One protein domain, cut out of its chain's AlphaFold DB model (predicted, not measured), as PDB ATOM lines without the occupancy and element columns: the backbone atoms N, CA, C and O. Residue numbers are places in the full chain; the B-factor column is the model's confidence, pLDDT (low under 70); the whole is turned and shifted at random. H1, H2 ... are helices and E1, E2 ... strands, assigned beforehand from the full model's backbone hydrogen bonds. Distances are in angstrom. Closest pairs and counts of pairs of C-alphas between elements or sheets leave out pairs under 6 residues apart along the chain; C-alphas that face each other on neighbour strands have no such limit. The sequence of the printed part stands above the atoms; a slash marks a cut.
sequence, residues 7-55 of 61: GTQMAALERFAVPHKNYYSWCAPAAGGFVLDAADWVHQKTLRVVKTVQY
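This is residues 7 to 55 of the 61 residues of the protein "Fructose-2,6-bisphosphatase" of human gut metagenome (UniProt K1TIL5). A long two-stranded antiparallel ribbon, E1 with E2, has H1 packed on it mainly through E2; short H2 packs on H1, and short H3 lies in the link at one end of the ribbon. The 49 printed residues run H1, H2, E1, H3, E2, a mixed class of helices and strands. The whole is compact, radius of gyration of the C-alphas 10.5 A, but elongated, spanning 32 by 20 by 16 A.

H1, residues 7 to 16, touches H2, residues 23 to 26, closest at the C-alphas of Met 10 and Trp 26, 5.2 A. Residues 17 to 18 pair, parallel, with residues 47 to 48 of E2, residues 47 to 54. E1, residues 32 to 37, is antiparallel to E2 at 152 degrees; N 35 and O 51 are 2.8 A apart, within hydrogen-bond range. H3, residues 41 to 44, is apart from H1 and H2. In H1 every O i to N i+4 pair is within hydrogen-bond range; H2 and H3 are too short for one.

H1 begins at C-alpha 7 (-26.931, 22.519, 15.736) and measures 14.3 A, E1 16.9 A. E2, 18.9 A, bends by 64 degrees at residue 50 and ends at C-alpha 54 (-33.656, 8.371, 21.163).

The C-alphas farthest apart, Ala 30 and His 43, are 32.5 A apart. The printed part has no cut and no long link; no printed residue is under 70 in pLDDT.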
ATOM      1  N   GLY A   7     -27.729  21.853  16.772       96.94
ATOM      2  CA  GLY A   7     -26.931  22.519  15.736       96.94
ATOM      3  C   GLY A   7     -25.452  22.117  15.739       96.94
ATOM      4  O   GLY A   7     -24.885  21.811  14.694       96.94
ATOM      5  N   THR A   8     -24.835  22.025  16.919       97.12
ATOM      6  CA  THR A   8     -23.447  21.563  17.055       97.12
ATOM      7  C   THR A   8     -23.303  20.098  16.647       97.12
ATOM      8  O   THR A   8     -22.334  19.747  15.976       97.12
ATOM      9  N   GLN A   9     -24.273  19.248  17.007       96.25
ATOM     10  CA  GLN A   9     -24.283  17.849  16.570       96.25
ATOM     11  C   GLN A   9     -24.384  17.755  15.040       96.25
ATOM     12  O   GLN A   9     -23.576  17.069  14.419       96.25
ATOM     13  N   MET A  10     -25.313  18.492  14.425       97.69
ATOM     14  CA  MET A  10     -25.508  18.514  12.971       97.69
ATOM     15  C   MET A  10     -24.261  19.006  12.224       97.69
ATOM     16  O   MET A  10     -23.852  18.364  11.262       97.69
ATOM     17  N   ALA A  11     -23.610  20.078  12.693       98.12
ATOM     18  CA  ALA A  11     -22.378  20.599  12.089       98.12
ATOM     19  C   ALA A  11     -21.227  19.582  12.143       98.12
ATOM     20  O   ALA A  11     -20.511  19.377  11.163       98.12
ATOM     21  N   ALA A  12     -21.050  18.920  13.291       97.25
ATOM     22  CA  ALA A  12     -20.010  17.910  13.449       97.25
ATOM     23  C   ALA A  12     -20.258  16.698  12.537       97.25
ATOM     24  O   ALA A  12     -19.322  16.189  11.917       97.25
ATOM     25  N   LEU A  13     -21.512  16.251  12.424       97.81
ATOM     26  CA  LEU A  13     -21.868  15.100  11.597       97.81
ATOM     27  C   LEU A  13     -21.806  15.415  10.102       97.81
ATOM     28  O   LEU A  13     -21.297  14.600   9.341       97.81
ATOM     29  N   GLU A  14     -22.230  16.601   9.669       98.38
ATOM     30  CA  GLU A  14     -22.051  17.033   8.278       98.38
ATOM     31  C   GLU A  14     -20.577  16.961   7.865       98.38
ATOM     32  O   GLU A  14     -20.245  16.461   6.787       98.38
ATOM     33  N   ARG A  15     -19.681  17.407   8.752       97.75
ATOM     34  CA  ARG A  15     -18.252  17.477   8.458       97.75
ATOM     35  C   ARG A  15     -17.541  16.127   8.516       97.75
ATOM     36  O   ARG A  15     -16.693  15.867   7.666       97.75
ATOM     37  N   PHE A  16     -17.825  15.311   9.527       97.75
ATOM     38  CA  PHE A  16     -16.998  14.145   9.856       97.75
ATOM     39  C   PHE A  16     -17.726  12.805   9.742       97.75
ATOM     40  O   PHE A  16     -17.067  11.763   9.727       97.75
ATOM     41  N   ALA A  17     -19.060  12.792   9.707       97.44
ATOM     42  CA  ALA A  17     -19.790  11.537   9.759       97.44
ATOM     43  C   ALA A  17     -19.797  10.809   8.418       97.44
ATOM     44  O   ALA A  17     -19.976  11.416   7.362       97.44
ATOM     45  N   VAL A  18     -19.691   9.482   8.488       97.19
ATOM     46  CA  VAL A  18     -19.915   8.589   7.350       97.19
ATOM     47  C   VAL A  18     -21.134   7.685   7.614       97.19
ATOM     48  O   VAL A  18     -21.237   7.109   8.705       97.19
ATOM     49  N   PRO A  19     -22.070   7.543   6.651       96.19
ATOM     50  CA  PRO A  19     -22.085   8.197   5.336       96.19
ATOM     51  C   PRO A  19     -22.349   9.709   5.437       96.19
ATOM     52  O   PRO A  19     -23.107  10.143   6.303       96.19
ATOM     53  N   HIS A  20     -21.749  10.489   4.533       96.88
ATOM     54  CA  HIS A  20     -21.924  11.942   4.498       96.88
ATOM     55  C   HIS A  20     -23.362  12.328   4.142       96.88
ATOM     56  O   HIS A  20     -23.985  11.732   3.260       96.88
ATOM     57  N   LYS A  21     -23.875  13.354   4.827       97.19
ATOM     58  CA  LYS A  21     -25.178  13.980   4.568       97.19
ATOM     59  C   LYS A  21     -25.093  15.471   4.883       97.19
ATOM     60  O   LYS A  21     -24.272  15.875   5.705       97.19
ATOM     61  N   ASN A  22     -25.984  16.251   4.279       98.12
ATOM     62  CA  ASN A  22     -26.091  17.690   4.519       98.12
ATOM     63  C   ASN A  22     -26.583  17.990   5.944       98.12
ATOM     64  O   ASN A  22     -27.319  17.193   6.529       98.12
ATOM     65  N   TYR A  23     -26.256  19.174   6.457       97.81
ATOM     66  CA  TYR A  23     -26.553  19.655   7.810       97.81
ATOM     67  C   TYR A  23     -27.943  19.268   8.344       97.81
ATOM     68  O   TYR A  23     -28.060  18.539   9.327       97.81
ATOM     69  N   TYR A  24     -29.017  19.686   7.666       97.38
ATOM     70  CA  TYR A  24     -30.389  19.445   8.132       97.38
ATOM     71  C   TYR A  24     -30.825  17.974   8.051       97.38
ATOM     72  O   TYR A  24     -31.778  17.579   8.720       97.38
ATOM     73  N   SER A  25     -30.118  17.138   7.282       97.00
ATOM     74  CA  SER A  25     -30.360  15.687   7.242       97.00
ATOM     75  C   SER A  25     -29.870  14.964   8.504       97.00
ATOM     76  O   SER A  25     -30.143  13.775   8.666       97.00
ATOM     77  N   TRP A  26     -29.164  15.666   9.398       97.06
ATOM     78  CA  TRP A  26     -28.719  15.169  10.702       97.06
ATOM     79  C   TRP A  26     -29.616  15.596  11.867       97.06
ATOM     80  O   TRP A  26     -29.240  15.401  13.022       97.06
ATOM     81  N   CYS A  27     -30.793  16.168  11.594       95.62
ATOM     82  CA  CYS A  27     -31.736  16.542  12.643       95.62
ATOM     83  C   CYS A  27     -32.141  15.302  13.463       95.62
ATOM     84  O   CYS A  27     -32.839  14.412  12.974       95.62
ATOM     85  N   ALA A  28     -31.650  15.224  14.699       91.81
ATOM     86  CA  ALA A  28     -31.971  14.146  15.622       91.81
ATOM     87  C   ALA A  28     -33.371  14.350  16.231       91.81
ATOM     88  O   ALA A  28     -33.810  15.493  16.390       91.81
ATOM     89  N   PRO A  29     -34.068  13.268  16.625       89.19
ATOM     90  CA  PRO A  29     -35.315  13.393  17.371       89.19
ATOM     91  C   PRO A  29     -35.089  14.076  18.730       89.19
ATOM     92  O   PRO A  29     -33.967  14.137  19.241       89.19
ATOM     93  N   ALA A  30     -36.164  14.579  19.343       87.38
ATOM     94  CA  ALA A  30     -36.100  15.157  20.684       87.38
ATOM     95  C   ALA A  30     -35.535  14.138  21.689       87.38
ATOM     96  O   ALA A  30     -35.920  12.969  21.676       87.38
ATOM     97  N   ALA A  31     -34.605  14.590  22.538       88.50
ATOM     98  CA  ALA A  31     -33.809  13.728  23.422       88.50
ATOM     99  C   ALA A  31     -33.044  12.604  22.682       88.50
ATOM    100  O   ALA A  31     -32.763  11.543  23.244       88.50
ATOM    101  N   GLY A  32     -32.718  12.827  21.407       91.75
ATOM    102  CA  GLY A  32     -31.949  11.920  20.569       91.75
ATOM    103  C   GLY A  32     -30.471  12.266  20.449       91.75
ATOM    104  O   GLY A  32     -30.003  13.314  20.891       91.75
ATOM    105  N   GLY A  33     -29.734  11.347  19.832       94.50
ATOM    106  CA  GLY A  33     -28.309  11.470  19.550       94.50
ATOM    107  C   GLY A  33     -27.810  10.334  18.660       94.50
ATOM    108  O   GLY A  33     -28.597   9.569  18.101       94.50
ATOM    109  N   PHE A  34     -26.490  10.201  18.545       96.25
ATOM    110  CA  PHE A  34     -25.856   9.231  17.652       96.25
ATOM    111  C   PHE A  34     -24.773   8.443  18.381       96.25
ATOM    112  O   PHE A  34     -23.988   8.998  19.149       96.25
ATOM    113  N   VAL A  35     -24.712   7.142  18.107       96.88
ATOM    114  CA  VAL A  35     -23.562   6.306  18.452       96.88
ATOM    115  C   VAL A  35     -22.607   6.330  17.272       96.88
ATOM    116  O   VAL A  35     -22.993   5.995  16.150       96.88
ATOM    117  N   LEU A  36     -21.370   6.733  17.547       97.50
ATOM    118  CA  LEU A  36     -20.320   6.901  16.556       97.50
ATOM    119  C   LEU A  36     -19.191   5.915  16.836       97.50
ATOM    120  O   LEU A  36     -18.746   5.785  17.975       97.50
ATOM    121  N   ASP A  37     -18.735   5.252  15.784       97.50
ATOM    122  CA  ASP A  37     -17.486   4.509  15.775       97.50
ATOM    123  C   ASP A  37     -16.359   5.454  15.339       97.50
ATOM    124  O   ASP A  37     -16.434   6.107  14.294       97.50
ATOM    125  N   ALA A  38     -15.349   5.556  16.198       96.69
ATOM    126  CA  ALA A  38     -14.210   6.454  16.067       96.69
ATOM    127  C   ALA A  38     -12.874   5.697  15.969       96.69
ATOM    128  O   ALA A  38     -11.826   6.311  16.180       96.69
ATOM    129  N   ALA A  39     -12.892   4.388  15.676       96.00
ATOM    130  CA  ALA A  39     -11.691   3.549  15.627       96.00
ATOM    131  C   ALA A  39     -10.576   4.148  14.745       96.00
ATOM    132  O   ALA A  39      -9.418   4.200  15.156       96.00
ATOM    133  N   ASP A  40     -10.942   4.704  13.587       93.31
ATOM    134  CA  ASP A  40      -9.999   5.277  12.618       93.31
ATOM    135  C   ASP A  40      -9.842   6.804  12.712       93.31
ATOM    136  O   ASP A  40      -9.230   7.434  11.841       93.31
ATOM    137  N   TRP A  41     -10.353   7.435  13.775       94.94
ATOM    138  CA  TRP A  41     -10.376   8.897  13.902       94.94
ATOM    139  C   TRP A  41      -8.988   9.542  13.784       94.94
ATOM    140  O   TRP A  41      -8.842  10.619  13.198       94.94
ATOM    141  N   VAL A  42      -7.952   8.909  14.341       96.75
ATOM    142  CA  VAL A  42      -6.584   9.450  14.321       96.75
ATOM    143  C   VAL A  42      -6.086   9.641  12.887       96.75
ATOM    144  O   VAL A  42      -5.494  10.682  12.602       96.75
ATOM    145  N   HIS A  43      -6.402   8.701  11.996       95.75
ATOM    146  CA  HIS A  43      -5.885   8.659  10.629       95.75
ATOM    147  C   HIS A  43      -6.821   9.326   9.620       95.75
ATOM    148  O   HIS A  43      -6.357  10.048   8.743       95.75
ATOM    149  N   GLN A  44      -8.132   9.105   9.742       95.19
ATOM    150  CA  GLN A  44      -9.102   9.505   8.718       95.19
ATOM    151  C   GLN A  44      -9.939  10.725   9.106       95.19
ATOM    152  O   GLN A  44     -10.537  11.350   8.234       95.19
ATOM    153  N   LYS A  45      -9.998  11.081  10.398       95.88
ATOM    154  CA  LYS A  45     -10.913  12.118  10.920       95.88
ATOM    155  C   LYS A  45     -12.375  11.871  10.526       95.88
ATOM    156  O   LYS A  45     -13.142  12.812  10.354       95.88
ATOM    157  N   THR A  46     -12.761  10.606  10.397       96.44
ATOM    158  CA  THR A  46     -14.130  10.187  10.100       96.44
ATOM    159  C   THR A  46     -14.766   9.538  11.324       96.44
ATOM    160  O   THR A  46     -14.086   8.959  12.174       96.44
ATOM    161  N   LEU A  47     -16.085   9.669  11.428       97.50
ATOM    162  CA  LEU A  47     -16.902   9.073  12.481       97.50
ATOM    163  C   LEU A  47     -18.005   8.251  11.822       97.50
ATOM    164  O   LEU A  47     -18.922   8.803  11.212       97.50
ATOM    165  N   ARG A  48     -17.943   6.923  11.912       97.62
ATOM    166  CA  ARG A  48     -18.982   6.081  11.315       97.62
ATOM    167  C   ARG A  48     -20.218   6.093  12.198       97.62
ATOM    168  O   ARG A  48     -20.151   5.764  13.379       97.62
ATOM    169  N   VAL A  49     -21.364   6.437  11.620       97.25
ATOM    170  CA  VAL A  49     -22.632   6.405  12.352       97.25
ATOM    171  C   VAL A  49     -23.084   4.960  12.490       97.25
ATOM    172  O   VAL A  49     -23.419   4.307  11.505       97.25
ATOM    173  N   VAL A  50     -23.086   4.462  13.725       97.38
ATOM    174  CA  VAL A  50     -23.514   3.096  14.049       97.38
ATOM    175  C   VAL A  50     -25.028   3.043  14.193       97.38
ATOM    176  O   VAL A  50     -25.677   2.182  13.606       97.38
ATOM    177  N   LYS A  51     -25.601   3.967  14.973       95.38
ATOM    178  CA  LYS A  51     -27.052   4.093  15.139       95.38
ATOM    179  C   LYS A  51     -27.457   5.474  15.627       95.38
ATOM    180  O   LYS A  51     -26.711   6.132  16.353       95.38
ATOM    181  N   THR A  52     -28.679   5.858  15.288       95.12
ATOM    182  CA  THR A  52     -29.397   6.938  15.964       95.12
ATOM    183  C   THR A  52     -30.045   6.367  17.216       95.12
ATOM    184  O   THR A  52     -30.597   5.267  17.195       95.12
ATOM    185  N   VAL A  53     -29.959   7.099  18.316       93.06
ATOM    186  CA  VAL A  53     -30.626   6.762  19.571       93.06
ATOM    187  C   VAL A  53     -31.625   7.850  19.910       93.06
ATOM    188  O   VAL A  53     -31.415   9.020  19.600       93.06
ATOM    189  N   GLN A  54     -32.702   7.456  20.570       92.00
ATOM    190  CA  GLN A  54     -33.656   8.371  21.163       92.00
ATOM    191  C   GLN A  54     -33.930   7.888  22.570       92.00
ATOM    192  O   GLN A  54     -34.291   6.729  22.769       92.00
ATOM    193  N   TYR A  55     -33.732   8.767  23.545       82.31
ATOM    194  CA  TYR A  55     -34.179   8.463  24.886       82.31
ATOM    195  C   TYR A  55     -35.698   8.610  24.931       82.31
ATOM    196  O   TYR A  55     -36.238   9.716  24.948       82.31
TER     197      TYR A  55